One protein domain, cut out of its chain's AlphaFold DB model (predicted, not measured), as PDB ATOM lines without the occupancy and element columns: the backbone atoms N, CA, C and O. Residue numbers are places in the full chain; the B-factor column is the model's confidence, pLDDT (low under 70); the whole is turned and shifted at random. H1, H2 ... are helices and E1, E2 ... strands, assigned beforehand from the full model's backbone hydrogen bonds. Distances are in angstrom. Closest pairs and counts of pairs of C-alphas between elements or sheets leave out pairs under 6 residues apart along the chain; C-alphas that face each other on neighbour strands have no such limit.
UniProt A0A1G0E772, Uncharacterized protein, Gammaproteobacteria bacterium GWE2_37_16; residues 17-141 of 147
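Overview. This is residues 17 to 141 of the 147 residues of an uncharacterized protein of Gammaproteobacteria bacterium GWE2_37_16 (UniProt A0A1G0E772). A strongly twisted sheet of four parallel strands is sandwiched between helices, with H1 over one face and H2 and H4 side by side on the other; H3 sits beyond one end of the strands, and H5 and H6 make a small pair at one end of the long axis. Residues 125 to 133 stick out there, and residues 35 to 40 stick out at the end of H1. The printed part has 125 residues, with six named helices and four named strands in the order E1 H1 E2 H2 E3 H3 H4 E4 H5 H6; across the sheet the order is E2 E1 E3 E4, and the class is mixed, helices and strands. The whole is only just compact, close to loose, with a radius of gyration of the C-alphas of 16.1 A, and its outline is flat, 52 by 40 by 21 A.

Arrangement. Begin with the sheet's inner strands, E1 at residues 17 to 21 and E3 at residues 80 to 86: they are parallel at 19 degrees, with N 19 and O 82 within hydrogen-bond range at 2.8 A. On the other side of E1 look for the edge strand E2, residues 42 to 47, parallel at 30 degrees, where N 45 and O 18 are 2.8 A apart. The other edge strand, E4 at residues 110 to 115, is parallel to E3 at 32 degrees, with N 113 and O 83 at 2.8 A. Now look over one face for H1, residues 26 to 37: its height over the sheet is 8.1 A, it is over E2 and E1, and it runs along the strands at 16 degrees to E2 on the local plane; the closest C-alphas of H1 and E2 are those of Lys 34 and Leu 42, 5.9 A apart. E1, H1 and E2 form a strand-helix-strand unit, two parallel neighbour strands with a helix between, and its crossover is right-handed. On the opposite face find H2, residues 52 to 67, at a height over the sheet of 8.4 A, over E1 and E3 and only just along the strands at 29 degrees to E1 on the local plane. E2, H2 and E3 form a split unit with E1 between its strands, also right-handed. H4, residues 95 to 107, is on the same face as H2 but over none of the strands. With residues 52 to 56 alone H2 touches H4, at a shallow tilt of 18 degrees, the same way; the closest C-alphas, of Trp 53 and Ala 101, are 4.9 A apart. H3, residues 88 to 93, is not on the sheet, and is close to H4 but not clearly touching, the C-alphas of Tyr 91 and Leu 98 being closest at 6.7 A; E3, H3, H4 and E4 form another right-handed strand-helix-strand unit. Farther out, H5 at residues 119 to 127 touches H6 at residues 136 to 141, at a steep tilt of 65 degrees, with the C-alphas of Glu 120 and Leu 139 closest at 6.5 A. H5 is close to H1 but not clearly touching, with the C-alphas of Tyr 29 and Ile 123 closest at 8.0 A. In H1, H2, H4 and H5 every O i to N i+4 pair is within hydrogen-bond range; in H3 it is 1 of 2, and in H6 0 of 2, with 1 of 3 O i to N i+3 pairs.

Along the chain. Find C-alpha 80 at (-59.016, 180.699, -6.126); from there E3 runs 19.9 A to C-alpha 86. H2 starts at C-alpha 52, (-75.746, 174.260, -6.794), and covers 22.8 A. H4 measures 18.5 A, H1 16.3 A, E2 16.2 A, E4 16.1 A, E1 13.6 A and H5 12.4 A; H6 ends at C-alpha 141, (-78.252, 172.926, -31.198).

Size, cuts and confidence. Look for the two farthest C-alphas, of Leu 68 and Ser 132, 53.2 A apart. The printed part has no cut, and its one long link is the 12 residues from H2 to E3. The mean pLDDT of the printed part is 83.4; residues 22 to 25, 89, 116 to 120 and 136 to 141 are under 70.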
ATOM      1  N   PHE A  17     -59.170 177.719 -10.187       95.06
ATOM      2  CA  PHE A  17     -59.887 176.465 -10.358       95.06
ATOM      3  C   PHE A  17     -61.354 176.777 -10.632       95.06
ATOM      4  O   PHE A  17     -62.030 177.348  -9.779       95.06
ATOM      5  N   VAL A  18     -61.849 176.406 -11.809       93.56
ATOM      6  CA  VAL A  18     -63.229 176.693 -12.222       93.56
ATOM      7  C   VAL A  18     -64.002 175.391 -12.319       93.56
ATOM      8  O   VAL A  18     -63.670 174.529 -13.126       93.56
ATOM      9  N   TRP A  19     -65.030 175.255 -11.493       92.44
ATOM     10  CA  TRP A  19     -65.936 174.121 -11.452       92.44
ATOM     11  C   TRP A  19     -67.272 174.512 -12.053       92.44
ATOM     12  O   TRP A  19     -67.854 175.507 -11.636       92.44
ATOM     13  N   ALA A  20     -67.784 173.716 -12.982       86.81
ATOM     14  CA  ALA A  20     -69.132 173.899 -13.500       86.81
ATOM     15  C   ALA A  20     -69.876 172.568 -13.568       86.81
ATOM     16  O   ALA A  20     -69.265 171.489 -13.629       86.81
ATOM     17  N   HIS A  21     -71.202 172.682 -13.542       74.38
ATOM     18  CA  HIS A  21     -72.117 171.571 -13.747       74.38
ATOM     19  C   HIS A  21     -71.925 170.932 -15.136       74.38
ATOM     20  O   HIS A  21     -71.522 171.598 -16.086       74.38
ATOM     21  N   THR A  22     -72.227 169.639 -15.282       62.62
ATOM     22  CA  THR A  22     -72.201 168.959 -16.579       62.62
ATOM     23  C   THR A  22     -73.579 168.772 -17.190       62.62
ATOM     24  O   THR A  22     -74.348 167.924 -16.754       62.62
ATOM     25  N   GLU A  23     -73.772 169.449 -18.310       55.03
ATOM     26  CA  GLU A  23     -74.301 168.882 -19.564       55.03
ATOM     27  C   GLU A  23     -73.947 169.776 -20.780       55.03
ATOM     28  O   GLU A  23     -74.313 169.443 -21.904       55.03
ATOM     29  N   ARG A  24     -73.226 170.899 -20.580       60.81
ATOM     30  CA  ARG A  24     -73.094 172.015 -21.532       60.81
ATOM     31  C   ARG A  24     -71.672 172.606 -21.651       60.81
ATOM     32  O   ARG A  24     -70.706 172.122 -21.055       60.81
ATOM     33  N   ALA A  25     -71.613 173.637 -22.498       63.84
ATOM     34  CA  ALA A  25     -70.488 174.358 -23.080       63.84
ATOM     35  C   ALA A  25     -69.562 175.106 -22.105       63.84
ATOM     36  O   ALA A  25     -68.539 175.619 -22.536       63.84
ATOM     37  N   GLU A  26     -69.878 175.234 -20.815       75.19
ATOM     38  CA  GLU A  26     -69.154 176.143 -19.916       75.19
ATOM     39  C   GLU A  26     -67.732 175.656 -19.632       75.19
ATOM     40  O   GLU A  26     -66.769 176.408 -19.785       75.19
ATOM     41  N   ILE A  27     -67.577 174.385 -19.241       80.75
ATOM     42  CA  ILE A  27     -66.243 173.801 -19.017       80.75
ATOM     43  C   ILE A  27     -65.452 173.740 -20.319       80.75
ATOM     44  O   ILE A  27     -64.244 173.975 -20.294       80.75
ATOM     45  N   GLU A  28     -66.117 173.455 -21.437       81.94
ATOM     46  CA  GLU A  28     -65.496 173.446 -22.763       81.94
ATOM     47  C   GLU A  28     -64.996 174.846 -23.128       81.94
ATOM     48  O   GLU A  28     -63.820 175.001 -23.444       81.94
ATOM     49  N   TYR A  29     -65.810 175.882 -22.921       82.50
ATOM     50  CA  TYR A  29     -65.422 177.280 -23.089       82.50
ATOM     51  C   TYR A  29     -64.211 177.642 -22.223       82.50
ATOM     52  O   TYR A  29     -63.236 178.193 -22.727       82.50
ATOM     53  N   PHE A  30     -64.206 177.312 -20.924       87.12
ATOM     54  CA  PHE A  30     -63.046 177.611 -20.073       87.12
ATOM     55  C   PHE A  30     -61.798 176.819 -20.486       87.12
ATOM     56  O   PHE A  30     -60.677 177.310 -20.328       87.12
ATOM     57  N   GLN A  31     -61.970 175.613 -21.028       87.62
ATOM     58  CA  GLN A  31     -60.879 174.806 -21.561       87.62
ATOM     59  C   GLN A  31     -60.314 175.402 -22.856       87.62
ATOM     60  O   GLN A  31     -59.094 175.511 -22.997       87.62
ATOM     61  N   GLU A  32     -61.165 175.846 -23.774       85.62
ATOM     62  CA  GLU A  32     -60.760 176.557 -24.986       85.62
ATOM     63  C   GLU A  32     -60.110 177.899 -24.660       85.62
ATOM     64  O   GLU A  32     -59.040 178.205 -25.179       85.62
ATOM     65  N   PHE A  33     -60.684 178.667 -23.737       86.62
ATOM     66  CA  PHE A  33     -60.145 179.949 -23.296       86.62
ATOM     67  C   PHE A  33     -58.755 179.785 -22.670       86.62
ATOM     68  O   PHE A  33     -57.826 180.534 -22.983       86.62
ATOM     69  N   LYS A  34     -58.565 178.741 -21.852       89.81
ATOM     70  CA  LYS A  34     -57.247 178.340 -21.344       89.81
ATOM     71  C   LYS A  34     -56.265 178.065 -22.487       89.81
ATOM     72  O   LYS A  34     -55.133 178.552 -22.441       89.81
ATOM     73  N   ASN A  35     -56.681 177.283 -23.485       88.19
ATOM     74  CA  ASN A  35     -55.852 176.918 -24.635       88.19
ATOM     75  C   ASN A  35     -55.496 178.147 -25.488       88.19
ATOM     76  O   ASN A  35     -54.340 178.312 -25.873       88.19
ATOM     77  N   HIS A  36     -56.464 179.036 -25.721       87.12
ATOM     78  CA  HIS A  36     -56.304 180.282 -26.463       87.12
ATOM     79  C   HIS A  36     -55.286 181.210 -25.790       87.12
ATOM     80  O   HIS A  36     -54.356 181.693 -26.437       87.12
ATOM     81  N   LEU A  37     -55.402 181.390 -24.471       88.44
ATOM     82  CA  LEU A  37     -54.464 182.188 -23.679       88.44
ATOM     83  C   LEU A  37     -53.124 181.485 -23.414       88.44
ATOM     84  O   LEU A  37     -52.201 182.116 -22.901       88.44
ATOM     85  N   LYS A  38     -53.013 180.185 -23.719       89.31
ATOM     86  CA  LYS A  38     -51.847 179.334 -23.416       89.31
ATOM     87  C   LYS A  38     -51.410 179.434 -21.950       89.31
ATOM     88  O   LYS A  38     -50.220 179.431 -21.640       89.31
ATOM     89  N   THR A  39     -52.379 179.533 -21.039       89.06
ATOM     90  CA  THR A  39     -52.118 179.747 -19.611       89.06
ATOM     91  C   THR A  39     -52.267 178.462 -18.803       89.06
ATOM     92  O   THR A  39     -53.239 177.721 -18.937       89.06
ATOM     93  N   ALA A  40     -51.314 178.205 -17.909       87.62
ATOM     94  CA  ALA A  40     -51.423 177.132 -16.921       87.62
ATOM     95  C   ALA A  40     -52.235 177.550 -15.679       87.62
ATOM     96  O   ALA A  40     -52.521 176.708 -14.830       87.62
ATOM     97  N   LEU A  41     -52.595 178.834 -15.572       91.12
ATOM     98  CA  LEU A  41     -53.224 179.410 -14.384       91.12
ATOM     99  C   LEU A  41     -54.722 179.115 -14.308       91.12
ATOM    100  O   LEU A  41     -55.269 179.063 -13.218       91.12
ATOM    101  N   LEU A  42     -55.383 178.884 -15.443       92.62
ATOM    102  CA  LEU A  42     -56.790 178.491 -15.481       92.62
ATOM    103  C   LEU A  42     -56.909 176.962 -15.464       92.62
ATOM    104  O   LEU A  42     -56.323 176.263 -16.299       92.62
ATOM    105  N   ILE A  43     -57.661 176.425 -14.507       92.94
ATOM    106  CA  ILE A  43     -57.833 174.985 -14.296       92.94
ATOM    107  C   ILE A  43     -59.331 174.662 -14.267       92.94
ATOM    108  O   ILE A  43     -59.938 174.634 -13.195       92.94
ATOM    109  N   PRO A  44     -59.937 174.398 -15.436       91.00
ATOM    110  CA  PRO A  44     -61.301 173.894 -15.505       91.00
ATOM    111  C   PRO A  44     -61.385 172.495 -14.879       91.00
ATOM    112  O   PRO A  44     -60.530 171.636 -15.117       91.00
ATOM    113  N   LYS A  45     -62.412 172.256 -14.066       89.62
ATOM    114  CA  LYS A  45     -62.704 170.984 -13.400       89.62
ATOM    115  C   LYS A  45     -64.182 170.647 -13.617       89.62
ATOM    116  O   LYS A  45     -65.072 171.448 -13.356       89.62
ATOM    117  N   LYS A  46     -64.444 169.439 -14.105       84.94
ATOM    118  CA  LYS A  46     -65.787 168.965 -14.456       84.94
ATOM    119  C   LYS A  46     -66.471 168.308 -13.246       84.94
ATOM    120  O   LYS A  46     -65.864 167.431 -12.631       84.94
ATOM    121  N   ALA A  47     -67.728 168.658 -12.947       84.00
ATOM    122  CA  ALA A  47     -68.539 167.989 -11.920       84.00
ATOM    123  C   ALA A  47     -69.988 167.745 -12.375       84.00
ATOM    124  O   ALA A  47     -70.725 168.676 -12.677       84.00
ATOM    125  N   VAL A  48     -70.406 166.477 -12.393       79.19
ATOM    126  CA  VAL A  48     -71.782 166.075 -12.734       79.19
ATOM    127  C   VAL A  48     -72.675 166.261 -11.508       79.19
ATOM    128  O   VAL A  48     -72.435 165.570 -10.521       79.19
ATOM    129  N   CYS A  49     -73.640 167.186 -11.507       78.94
ATOM    130  CA  CYS A  49     -74.468 167.515 -10.328       78.94
ATOM    131  C   CYS A  49     -75.638 168.466 -10.629       78.94
ATOM    132  O   CYS A  49     -75.440 169.636 -10.923       78.94
ATOM    133  N   TRP A  50     -76.871 168.032 -10.422       73.44
ATOM    134  CA  TRP A  50     -78.042 168.778 -10.891       73.44
ATOM    135  C   TRP A  50     -78.363 170.046 -10.102       73.44
ATOM    136  O   TRP A  50     -79.198 170.819 -10.557       73.44
ATOM    137  N   ASP A  51     -77.750 170.254  -8.930       82.19
ATOM    138  CA  ASP A  51     -78.036 171.401  -8.073       82.19
ATOM    139  C   ASP A  51     -76.780 172.135  -7.546       82.19
ATOM    140  O   ASP A  51     -75.732 171.510  -7.332       82.19
ATOM    141  N   PRO A  52     -76.867 173.464  -7.307       86.62
ATOM    142  CA  PRO A  52     -75.746 174.260  -6.794       86.62
ATOM    143  C   PRO A  52     -75.172 173.743  -5.471       86.62
ATOM    144  O   PRO A  52     -73.962 173.772  -5.242       86.62
ATOM    145  N   TRP A  53     -76.039 173.243  -4.593       89.19
ATOM    146  CA  TRP A  53     -75.660 172.739  -3.278       89.19
ATOM    147  C   TRP A  53     -74.784 171.481  -3.377       89.19
ATOM    148  O   TRP A  53     -73.800 171.337  -2.651       89.19
ATOM    149  N   GLU A  54     -75.105 170.582  -4.301       89.75
ATOM    150  CA  GLU A  54     -74.353 169.376  -4.609       89.75
ATOM    151  C   GLU A  54     -72.992 169.724  -5.219       89.75
ATOM    152  O   GLU A  54     -71.983 169.150  -4.796       89.75
ATOM    153  N   LEU A  55     -72.940 170.689  -6.145       90.69
ATOM    154  CA  LEU A  55     -71.681 171.186  -6.708       90.69
ATOM    155  C   LEU A  55     -70.752 171.688  -5.599       90.69
ATOM    156  O   LEU A  55     -69.619 171.224  -5.474       90.69
ATOM    157  N   ILE A  56     -71.255 172.581  -4.745       92.81
ATOM    158  CA  ILE A  56     -70.480 173.166  -3.645       92.81
ATOM    159  C   ILE A  56     -69.991 172.077  -2.686       92.81
ATOM    160  O   ILE A  56     -68.809 172.041  -2.352       92.81
ATOM    161  N   LYS A  57     -70.845 171.116  -2.311       93.69
ATOM    162  CA  LYS A  57     -70.432 169.972  -1.482       93.69
ATOM    163  C   LYS A  57     -69.310 169.149  -2.112       93.69
ATOM    164  O   LYS A  57     -68.388 168.742  -1.406       93.69
ATOM    165  N   LYS A  58     -69.370 168.896  -3.423       93.81
ATOM    166  CA  LYS A  58     -68.316 168.163  -4.144       93.81
ATOM    167  C   LYS A  58     -67.000 168.928  -4.140       93.81
ATOM    168  O   LYS A  58     -65.953 168.321  -3.921       93.81
ATOM    169  N   VAL A  59     -67.058 170.242  -4.327       94.69
ATOM    170  CA  VAL A  59     -65.882 171.114  -4.314       94.69
ATOM    171  C   VAL A  59     -65.251 171.179  -2.923       94.69
ATOM    172  O   VAL A  59     -64.037 171.023  -2.810       94.69
ATOM    173  N   ILE A  60     -66.052 171.301  -1.860       95.06
ATOM    174  CA  ILE A  60     -65.569 171.232  -0.470       95.06
ATOM    175  C   ILE A  60     -64.892 169.881  -0.213       95.06
ATOM    176  O   ILE A  60     -63.756 169.827   0.246       95.06
ATOM    177  N   ALA A  61     -65.543 168.774  -0.577       94.62
ATOM    178  CA  ALA A  61     -64.975 167.440  -0.395       94.62
ATOM    179  C   ALA A  61     -63.670 167.238  -1.187       94.62
ATOM    180  O   ALA A  61     -62.762 166.550  -0.719       94.62
ATOM    181  N   TRP A  62     -63.564 167.822  -2.385       94.56
ATOM    182  CA  TRP A  62     -62.323 167.834  -3.157       94.56
ATOM    183  C   TRP A  62     -61.232 168.648  -2.454       94.56
ATOM    184  O   TRP A  62     -60.128 168.134  -2.291       94.56
ATOM    185  N   LYS A  63     -61.552 169.857  -1.977       93.88
ATOM    186  CA  LYS A  63     -60.628 170.732  -1.240       93.88
ATOM    187  C   LYS A  63     -60.080 170.045   0.016       93.88
ATOM    188  O   LYS A  63     -58.876 170.061   0.245       93.88
ATOM    189  N   GLU A  64     -60.930 169.369   0.789       93.44
ATOM    190  CA  GLU A  64     -60.498 168.624   1.982       93.44
ATOM    191  C   GLU A  64     -59.607 167.422   1.643       93.44
ATOM    192  O   GLU A  64     -58.595 167.182   2.305       93.44
ATOM    193  N   LYS A  65     -59.921 166.685   0.571       93.00
ATOM    194  CA  LYS A  65     -59.048 165.604   0.082       93.00
ATOM    195  C   LYS A  65     -57.704 166.133  -0.406       93.00
ATOM    196  O   LYS A  65     -56.687 165.467  -0.222       93.00
ATOM    197  N   ASP A  66     -57.697 167.302  -1.030       91.75
ATOM    198  CA  ASP A  66     -56.487 167.914  -1.556       91.75
ATOM    199  C   ASP A  66     -55.526 168.345  -0.440       91.75
ATOM    200  O   ASP A  66     -54.334 168.040  -0.523       91.75
ATOM    201  N   LYS A  67     -56.051 168.917   0.657       87.88
ATOM    202  CA  LYS A  67     -55.279 169.253   1.871       87.88
ATOM    203  C   LYS A  67     -54.505 168.056   2.437       87.88
ATOM    204  O   LYS A  67     -53.379 168.220   2.907       87.88
ATOM    205  N   LEU A  68     -55.100 166.861   2.381       86.56
ATOM    206  CA  LEU A  68     -54.503 165.607   2.860       86.56
ATOM    207  C   LEU A  68     -53.628 164.895   1.815       86.56
ATOM    208  O   LEU A  68     -52.987 163.897   2.137       86.56
ATOM    209  N   GLY A  69     -53.638 165.358   0.565       88.31
ATOM    210  CA  GLY A  69     -53.061 164.651  -0.571       88.31
ATOM    211  C   GLY A  69     -52.027 165.476  -1.325       88.31
ATOM    212  O   GLY A  69     -51.000 165.880  -0.783       88.31
ATOM    213  N   LYS A  70     -52.288 165.678  -2.620       80.94
ATOM    214  CA  LYS A  70     -51.378 166.351  -3.561       80.94
ATOM    215  C   LYS A  70     -51.197 167.840  -3.261       80.94
ATOM    216  O   LYS A  70     -50.215 168.417  -3.734       80.94
ATOM    217  N   GLN A  71     -52.117 168.438  -2.498       84.62
ATOM    218  CA  GLN A  71     -52.150 169.864  -2.199       84.62
ATOM    219  C   GLN A  71     -52.100 170.692  -3.512       84.62
ATOM    220  O   GLN A  71     -51.267 171.564  -3.706       84.62
ATOM    221  N   GLU A  72     -52.904 170.369  -4.518       86.94
ATOM    222  CA  GLU A  72     -52.976 171.121  -5.776       86.94
ATOM    223  C   GLU A  72     -53.282 172.618  -5.573       86.94
ATOM    224  O   GLU A  72     -52.747 173.431  -6.338       86.94
ATOM    225  N   ILE A  73     -54.090 172.973  -4.563       89.06
ATOM    226  CA  ILE A  73     -54.462 174.358  -4.242       89.06
ATOM    227  C   ILE A  73     -53.687 174.914  -3.039       89.06
ATOM    228  O   ILE A  73     -53.523 174.241  -2.022       89.06
ATOM    229  N   CYS A  74     -53.260 176.175  -3.139       89.25
ATOM    230  CA  CYS A  74     -52.733 176.948  -2.018       89.25
ATOM    231  C   CYS A  74     -53.418 178.322  -1.935       89.25
ATOM    232  O   CYS A  74     -53.090 179.243  -2.679       89.25
ATOM    233  N   GLU A  75     -54.381 178.472  -1.023       87.44
ATOM    234  CA  GLU A  75     -55.109 179.742  -0.847       87.44
ATOM    235  C   GLU A  75     -54.202 180.860  -0.304       87.44
ATOM    236  O   GLU A  75     -54.420 182.030  -0.606       87.44
ATOM    237  N   GLU A  76     -53.152 180.499   0.441       86.44
ATOM    238  CA  GLU A  76     -52.123 181.426   0.938       86.44
ATOM    239  C   GLU A  76     -51.308 182.047  -0.211       86.44
ATOM    240  O   GLU A  76     -50.920 183.212  -0.126       86.44
ATOM    241  N   ASP A  77     -51.132 181.312  -1.317       87.62
ATOM    242  CA  ASP A  77     -50.490 181.798  -2.548       87.62
ATOM    243  C   ASP A  77     -51.474 182.569  -3.458       87.62
ATOM    244  O   ASP A  77     -51.118 183.023  -4.548       87.62
ATOM    245  N   GLY A  78     -52.725 182.735  -3.019       89.06
ATOM    246  CA  GLY A  78     -53.768 183.466  -3.734       89.06
ATOM    247  C   GLY A  78     -54.572 182.635  -4.734       89.06
ATOM    248  O   GLY A  78     -55.361 183.222  -5.485       89.06
ATOM    249  N   ASP A  79     -54.405 181.307  -4.762       94.25
ATOM    250  CA  ASP A  79     -55.220 180.427  -5.605       94.25
ATOM    251  C   ASP A  79     -56.713 180.565  -5.261       94.25
ATOM    252  O   ASP A  79     -57.100 180.734  -4.103       94.25
ATOM    253  N   GLN A  80     -57.577 180.473  -6.273       95.69
ATOM    254  CA  GLN A  80     -59.016 180.699  -6.126       95.69
ATOM    255  C   GLN A  80     -59.827 179.526  -6.650       95.69
ATOM    256  O   GLN A  80     -59.492 178.943  -7.682       95.69
ATOM    257  N   ILE A  81     -60.951 179.247  -5.992       96.44
ATOM    258  CA  ILE A  81     -61.958 178.304  -6.474       96.44
ATOM    259  C   ILE A  81     -63.210 179.075  -6.872       96.44
ATOM    260  O   ILE A  81     -63.712 179.892  -6.100       96.44
ATOM    261  N   TRP A  82     -63.722 178.776  -8.060       95.19
ATOM    262  CA  TRP A  82     -64.949 179.331  -8.606       95.19
ATOM    263  C   TRP A  82     -65.915 178.209  -8.968       95.19
ATOM    264  O   TRP A  82     -65.541 177.289  -9.690       95.19
ATOM    265  N   CYS A  83     -67.153 178.305  -8.498       92.19
ATOM    266  CA  CYS A  83     -68.275 177.491  -8.948       92.19
ATOM    267  C   CYS A  83     -69.126 178.305  -9.923       92.19
ATOM    268  O   CYS A  83     -69.558 179.407  -9.592       92.19
ATOM    269  N   VAL A  84     -69.374 177.748 -11.102       87.75
ATOM    270  CA  VAL A  84     -70.160 178.347 -12.179       87.75
ATOM    271  C   VAL A  84     -71.421 177.517 -12.377       87.75
ATOM    272  O   VAL A  84     -71.331 176.310 -12.615       87.75
ATOM    273  N   PHE A  85     -72.593 178.132 -12.246       81.19
ATOM    274  CA  PHE A  85     -73.871 177.446 -12.441       81.19
ATOM    275  C   PHE A  85     -75.001 178.407 -12.818       81.19
ATOM    276  O   PHE A  85     -74.965 179.594 -12.481       81.19
ATOM    277  N   ASP A  86     -75.992 177.868 -13.527       77.25
ATOM    278  CA  ASP A  86     -77.256 178.538 -13.832       77.25
ATOM    279  C   ASP A  86     -78.135 178.543 -12.572       77.25
ATOM    280  O   ASP A  86     -78.326 177.512 -11.918       77.25
ATOM    281  N   VAL A  87     -78.617 179.725 -12.200       73.56
ATOM    282  CA  VAL A  87     -79.435 179.953 -11.003       73.56
ATOM    283  C   VAL A  87     -80.901 180.161 -11.312       73.56
ATOM    284  O   VAL A  87     -81.692 180.057 -10.379       73.56
ATOM    285  N   ASP A  88     -81.286 180.418 -12.559       71.19
ATOM    286  CA  ASP A  88     -82.606 180.975 -12.860       71.19
ATOM    287  C   ASP A  88     -83.711 179.972 -12.483       71.19
ATOM    288  O   ASP A  88     -84.566 180.251 -11.638       71.19
ATOM    289  N   ALA A  89     -83.598 178.723 -12.950       68.38
ATOM    290  CA  ALA A  89     -84.535 177.657 -12.584       68.38
ATOM    291  C   ALA A  89     -84.469 177.261 -11.092       68.38
ATOM    292  O   ALA A  89     -85.450 176.768 -10.528       68.38
ATOM    293  N   PHE A  90     -83.324 177.449 -10.429       74.00
ATOM    294  CA  PHE A  90     -83.164 177.108  -9.011       74.00
ATOM    295  C   PHE A  90     -83.730 178.174  -8.081       74.00
ATOM    296  O   PHE A  90     -84.313 177.830  -7.053       74.00
ATOM    297  N   TYR A  91     -83.568 179.446  -8.434       76.12
ATOM    298  CA  TYR A  91     -84.060 180.574  -7.660       76.12
ATOM    299  C   TYR A  91     -85.589 180.580  -7.609       76.12
ATOM    300  O   TYR A  91     -86.157 180.762  -6.535       76.12
ATOM    301  N   GLU A  92     -86.251 180.296  -8.733       78.06
ATOM    302  CA  GLU A  92     -87.716 180.236  -8.803       78.06
ATOM    303  C   GLU A  92     -88.301 179.097  -7.959       78.06
ATOM    304  O   GLU A  92     -89.320 179.270  -7.290       78.06
ATOM    305  N   ASN A  93     -87.650 177.930  -7.962       78.50
ATOM    306  CA  ASN A  93     -88.203 176.723  -7.348       78.50
ATOM    307  C   ASN A  93     -87.734 176.489  -5.901       78.50
ATOM    308  O   ASN A  93     -88.459 175.883  -5.113       78.50
ATOM    309  N   GLN A  94     -86.504 176.883  -5.548       84.12
ATOM    310  CA  GLN A  94     -85.855 176.539  -4.269       84.12
ATOM    311  C   GLN A  94     -84.913 177.655  -3.748       84.12
ATOM    312  O   GLN A  94     -83.730 177.394  -3.488       84.12
ATOM    313  N   PRO A  95     -85.410 178.885  -3.516       85.38
ATOM    314  CA  PRO A  95     -84.570 180.033  -3.154       85.38
ATOM    315  C   PRO A  95     -83.825 179.843  -1.823       85.38
ATOM    316  O   PRO A  95     -82.648 180.182  -1.715       85.38
ATOM    317  N   GLU A  96     -84.452 179.229  -0.816       88.62
ATOM    318  CA  GLU A  96     -83.805 178.983   0.483       88.62
ATOM    319  C   GLU A  96     -82.623 178.010   0.388       88.62
ATOM    320  O   GLU A  96     -81.612 178.173   1.073       88.62
ATOM    321  N   LYS A  97     -82.736 176.980  -0.462       87.12
ATOM    322  CA  LYS A  97     -81.657 176.008  -0.678       87.12
ATOM    323  C   LYS A  97     -80.482 176.668  -1.397       87.12
ATOM    324  O   LYS A  97     -79.334 176.384  -1.063       87.12
ATOM    325  N   LEU A  98     -80.772 177.557  -2.347       87.38
ATOM    326  CA  LEU A  98     -79.760 178.339  -3.049       87.38
ATOM    327  C   LEU A  98     -79.019 179.287  -2.097       87.38
ATOM    328  O   LEU A  98     -77.791 179.290  -2.096       87.38
ATOM    329  N   LEU A  99     -79.736 180.024  -1.242       90.00
ATOM    330  CA  LEU A  99     -79.118 180.909  -0.247       90.00
ATOM    331  C   LEU A  99     -78.185 180.143   0.694       90.00
ATOM    332  O   LEU A  99     -77.025 180.518   0.840       90.00
ATOM    333  N   LYS A 100     -78.636 179.000   1.224       91.50
ATOM    334  CA  LYS A 100     -77.790 178.121   2.048       91.50
ATOM    335  C   LYS A 100     -76.545 177.652   1.299       91.50
ATOM    336  O   LYS A 100     -75.474 177.543   1.886       91.50
ATOM    337  N   ALA A 101     -76.666 177.355   0.005       90.69
ATOM    338  CA  ALA A 101     -75.525 176.972  -0.820       90.69
ATOM    339  C   ALA A 101     -74.510 178.109  -0.940       90.69
ATOM    340  O   ALA A 101     -73.319 177.884  -0.741       90.69
ATOM    341  N   ILE A 102     -74.984 179.325  -1.201       91.50
ATOM    342  CA  ILE A 102     -74.141 180.518  -1.297       91.50
ATOM    343  C   ILE A 102     -73.418 180.787   0.026       91.50
ATOM    344  O   ILE A 102     -72.207 181.003   0.020       91.50
ATOM    345  N   GLU A 103     -74.127 180.706   1.152       94.88
ATOM    346  CA  GLU A 103     -73.544 180.842   2.493       94.88
ATOM    347  C   GLU A 103     -72.449 179.793   2.730       94.88
ATOM    348  O   GLU A 103     -71.313 180.140   3.046       94.88
ATOM    349  N   ASN A 104     -72.748 178.518   2.462       94.88
ATOM    350  CA  ASN A 104     -71.790 177.424   2.614       94.88
ATOM    351  C   ASN A 104     -70.555 177.592   1.706       94.88
ATOM    352  O   ASN A 104     -69.433 177.280   2.105       94.88
ATOM    353  N   ALA A 105     -70.724 178.103   0.486       94.69
ATOM    354  CA  ALA A 105     -69.601 178.404  -0.397       94.69
ATOM    355  C   ALA A 105     -68.720 179.523   0.178       94.69
ATOM    356  O   ALA A 105     -67.498 179.372   0.230       94.69
ATOM    357  N   HIS A 106     -69.336 180.604   0.663       95.25
ATOM    358  CA  HIS A 106     -68.629 181.735   1.255       95.25
ATOM    359  C   HIS A 106     -67.827 181.323   2.498       95.25
ATOM    360  O   HIS A 106     -66.644 181.644   2.599       95.25
ATOM    361  N   GLU A 107     -68.425 180.536   3.396       96.56
ATOM    362  CA  GLU A 107     -67.749 179.986   4.581       96.56
ATOM    363  C   GLU A 107     -66.529 179.118   4.231       96.56
ATOM    364  O   GLU A 107     -65.575 179.038   5.002       96.56
ATOM    365  N   ASN A 108     -66.527 178.503   3.046       95.62
ATOM    366  CA  ASN A 108     -65.445 177.647   2.565       95.62
ATOM    367  C   ASN A 108     -64.476 178.348   1.596       95.62
ATOM    368  O   ASN A 108     -63.634 177.672   0.994       95.62
ATOM    369  N   ASN A 109     -64.555 179.680   1.465       95.38
ATOM    370  CA  ASN A 109     -63.756 180.496   0.542       95.38
ATOM    371  C   ASN A 109     -63.889 180.058  -0.934       95.38
ATOM    372  O   ASN A 109     -62.936 180.069  -1.714       95.38
ATOM    373  N   ILE A 110     -65.095 179.643  -1.318       96.00
ATOM    374  CA  ILE A 110     -65.458 179.282  -2.687       96.00
ATOM    375  C   ILE A 110     -66.254 180.440  -3.279       96.00
ATOM    376  O   ILE A 110     -67.282 180.849  -2.743       96.00
ATOM    377  N   LYS A 111     -65.787 180.964  -4.413       95.12
ATOM    378  CA  LYS A 111     -66.478 182.030  -5.139       95.12
ATOM    379  C   LYS A 111     -67.541 181.436  -6.048       95.12
ATOM    380  O   LYS A 111     -67.385 180.334  -6.568       95.12
ATOM    381  N   ILE A 112     -68.612 182.186  -6.260       91.06
ATOM    382  CA  ILE A 112     -69.711 181.788  -7.134       91.06
ATOM    383  C   ILE A 112     -69.788 182.768  -8.298       91.06
ATOM    384  O   ILE A 112     -69.732 183.982  -8.100       91.06
ATOM    385  N   ALA A 113     -69.927 182.230  -9.505       88.12
ATOM    386  CA  ALA A 113     -70.298 182.971 -10.694       88.12
ATOM    387  C   ALA A 113     -71.609 182.407 -11.246       88.12
ATOM    388  O   ALA A 113     -71.735 181.208 -11.496       88.12
ATOM    389  N   TYR A 114     -72.579 183.288 -11.440       81.94
ATOM    390  CA  TYR A 114     -73.849 182.946 -12.060       81.94
ATOM    391  C   TYR A 114     -73.721 183.101 -13.571       81.94
ATOM    392  O   TYR A 114     -73.231 184.130 -14.043       81.94
ATOM    393  N   ILE A 115     -74.167 182.101 -14.323       73.31
ATOM    394  CA  ILE A 115     -74.403 182.275 -15.756       73.31
ATOM    395  C   ILE A 115     -75.840 182.745 -15.929       73.31
ATOM    396  O   ILE A 115     -76.767 182.145 -15.400       73.31
ATOM    397  N   ASN A 116     -76.008 183.868 -16.620       67.69
ATOM    398  CA  ASN A 116     -77.321 184.295 -17.073       67.69
ATOM    399  C   ASN A 116     -77.767 183.341 -18.189       67.69
ATOM    400  O   ASN A 116     -76.934 182.925 -19.000       67.69
ATOM    401  N   GLU A 117     -79.065 183.062 -18.264       62.66
ATOM    402  CA  GLU A 117     -79.734 182.257 -19.284       62.66
ATOM    403  C   GLU A 117     -79.346 182.519 -20.764       62.66
ATOM    404  O   GLU A 117     -79.795 181.786 -21.640       62.66
ATOM    405  N   CYS A 118     -78.575 183.559 -21.092       65.69
ATOM    406  CA  CYS A 118     -78.076 183.860 -22.440       65.69
ATOM    407  C   CYS A 118     -76.575 183.569 -22.648       65.69
ATOM    408  O   CYS A 118     -75.979 184.102 -23.591       65.69
ATOM    409  N   PHE A 119     -75.931 182.768 -21.798       68.31
ATOM    410  CA  PHE A 119     -74.495 182.495 -21.927       68.31
ATOM    411  C   PHE A 119     -74.126 181.848 -23.274       68.31
ATOM    412  O   PHE A 119     -73.127 182.225 -23.887       68.31
ATOM    413  N   GLU A 120     -74.975 180.974 -23.816       69.12
ATOM    414  CA  GLU A 120     -74.779 180.359 -25.133       69.12
ATOM    415  C   GLU A 120     -74.852 181.387 -26.267       69.12
ATOM    416  O   GLU A 120     -74.107 181.292 -27.242       69.12
ATOM    417  N   LEU A 121     -75.716 182.401 -26.137       71.25
ATOM    418  CA  LEU A 121     -75.774 183.512 -27.090       71.25
ATOM    419  C   LEU A 121     -74.487 184.341 -27.029       71.25
ATOM    420  O   LEU A 121     -73.956 184.720 -28.072       71.25
ATOM    421  N   TRP A 122     -73.985 184.618 -25.823       75.00
ATOM    422  CA  TRP A 122     -72.737 185.357 -25.646       75.00
ATOM    423  C   TRP A 122     -71.542 184.608 -26.245       75.00
ATOM    424  O   TRP A 122     -70.807 185.210 -27.023       75.00
ATOM    425  N   ILE A 123     -71.393 183.304 -25.974       72.44
ATOM    426  CA  ILE A 123     -70.348 182.469 -26.595       72.44
ATOM    427  C   ILE A 123     -70.481 182.499 -28.117       72.44
ATOM    428  O   ILE A 123     -69.502 182.736 -28.824       72.44
ATOM    429  N   PHE A 124     -71.696 182.303 -28.633       74.00
ATOM    430  CA  PHE A 124     -71.938 182.310 -30.069       74.00
ATOM    431  C   PHE A 124     -71.522 183.642 -30.713       74.00
ATOM    432  O   PHE A 124     -70.844 183.635 -31.732       74.00
ATOM    433  N   MET A 125     -71.849 184.787 -30.105       76.50
ATOM    434  CA  MET A 125     -71.419 186.107 -30.595       76.50
ATOM    435  C   MET A 125     -69.931 186.405 -30.365       76.50
ATOM    436  O   MET A 125     -69.361 187.275 -31.022       76.50
ATOM    437  N   HIS A 126     -69.304 185.740 -29.395       76.94
ATOM    438  CA  HIS A 126     -67.874 185.868 -29.140       76.94
ATOM    439  C   HIS A 126     -67.053 185.170 -30.231       76.94
ATOM    440  O   HIS A 126     -65.995 185.664 -30.619       76.94
ATOM    441  N   LEU A 127     -67.557 184.042 -30.736       74.94
ATOM    442  CA  LEU A 127     -66.893 183.219 -31.746       74.94
ATOM    443  C   LEU A 127     -67.333 183.561 -33.179       74.94
ATOM    444  O   LEU A 127     -66.522 183.517 -34.102       74.94
ATOM    445  N   GLU A 128     -68.593 183.948 -33.373       76.25
ATOM    446  CA  GLU A 128     -69.188 184.257 -34.674       76.25
ATOM    447  C   GLU A 128     -69.858 185.639 -34.704       76.25
ATOM    448  O   GLU A 128     -70.200 186.233 -33.686       76.25
ATOM    449  N   LYS A 129     -70.101 186.158 -35.913       78.62
ATOM    450  CA  LYS A 129     -70.871 187.394 -36.132       78.62
ATOM    451  C   LYS A 129     -72.203 187.067 -36.812       78.62
ATOM    452  O   LYS A 129     -72.249 187.063 -38.044       78.62
ATOM    453  N   PRO A 130     -73.287 186.787 -36.060       74.50
ATOM    454  CA  PRO A 130     -74.592 186.537 -36.662       74.50
ATOM    455  C   PRO A 130     -75.065 187.716 -37.507       74.50
ATOM    456  O   PRO A 130     -75.052 188.860 -37.060       74.50
ATOM    457  N   THR A 131     -75.575 187.425 -38.701       82.31
ATOM    458  CA  THR A 131     -76.210 188.414 -39.588       82.31
ATOM    459  C   THR A 131     -77.740 188.361 -39.546       82.31
ATOM    460  O   THR A 131     -78.402 189.097 -40.272       82.31
ATOM    461  N   SER A 132     -78.322 187.488 -38.719       79.81
ATOM    462  CA  SER A 132     -79.772 187.298 -38.592       79.81
ATOM    463  C   SER A 132     -80.167 186.917 -37.160       79.81
ATOM    464  O   SER A 132     -79.364 186.270 -36.482       79.81
ATOM    465  N   PRO A 133     -81.399 187.224 -36.708       78.25
ATOM    466  CA  PRO A 133     -81.904 186.771 -35.412       78.25
ATOM    467  C   PRO A 133     -81.881 185.242 -35.286       78.25
ATOM    468  O   PRO A 133     -82.278 184.534 -36.213       78.25
ATOM    469  N   ILE A 134     -81.451 184.727 -34.131       75.00
ATOM    470  CA  ILE A 134     -81.403 183.287 -33.843       75.00
ATOM    471  C   ILE A 134     -82.324 182.998 -32.651       75.00
ATOM    472  O   ILE A 134     -82.095 183.530 -31.567       75.00
ATOM    473  N   PRO A 135     -83.365 182.159 -32.813       71.88
ATOM    474  CA  PRO A 135     -84.207 181.735 -31.697       71.88
ATOM    475  C   PRO A 135     -83.405 180.971 -30.636       71.88
ATOM    476  O   PRO A 135     -82.593 180.117 -30.987       71.88
ATOM    477  N   ARG A 136     -83.704 181.188 -29.348       66.19
ATOM    478  CA  ARG A 136     -83.032 180.535 -28.204       66.19
ATOM    479  C   ARG A 136     -82.889 179.014 -28.362       66.19
ATOM    480  O   ARG A 136     -81.795 178.479 -28.237       66.19
ATOM    481  N   LYS A 137     -83.967 178.329 -28.766       65.50
ATOM    482  CA  LYS A 137     -83.992 176.869 -29.015       65.50
ATOM    483  C   LYS A 137     -82.996 176.389 -30.083       65.50
ATOM    484  O   LYS A 137     -82.698 175.200 -30.152       65.50
ATOM    485  N   ASN A 138     -82.525 177.287 -30.945       67.44
ATOM    486  CA  ASN A 138     -81.573 176.979 -32.007       67.44
ATOM    487  C   ASN A 138     -80.118 177.239 -31.588       67.44
ATOM    488  O   ASN A 138     -79.226 176.729 -32.260       67.44
ATOM    489  N   LEU A 139     -79.872 177.983 -30.499       63.78
ATOM    490  CA  LEU A 139     -78.526 178.194 -29.945       63.78
ATOM    491  C   LEU A 139     -77.995 176.914 -29.295       63.78
ATOM    492  O   LEU A 139     -76.865 176.521 -29.555       63.78
ATOM    493  N   GLU A 140     -78.848 176.197 -28.558       57.84
ATOM    494  CA  GLU A 140     -78.496 174.930 -27.895       57.84
ATOM    495  C   GLU A 140     -78.047 173.846 -28.893       57.84
ATOM    496  O   GLU A 140     -77.192 173.020 -28.588       57.84
ATOM    497  N   LYS A 141     -78.594 173.868 -30.116       54.91
ATOM    498  CA  LYS A 141     -78.252 172.926 -31.198       54.91
ATOM    499  C   LYS A 141     -77.021 173.335 -32.003       54.91
ATOM    500  O   LYS A 141     -76.496 172.524 -32.757       54.91
TER     501      LYS A 141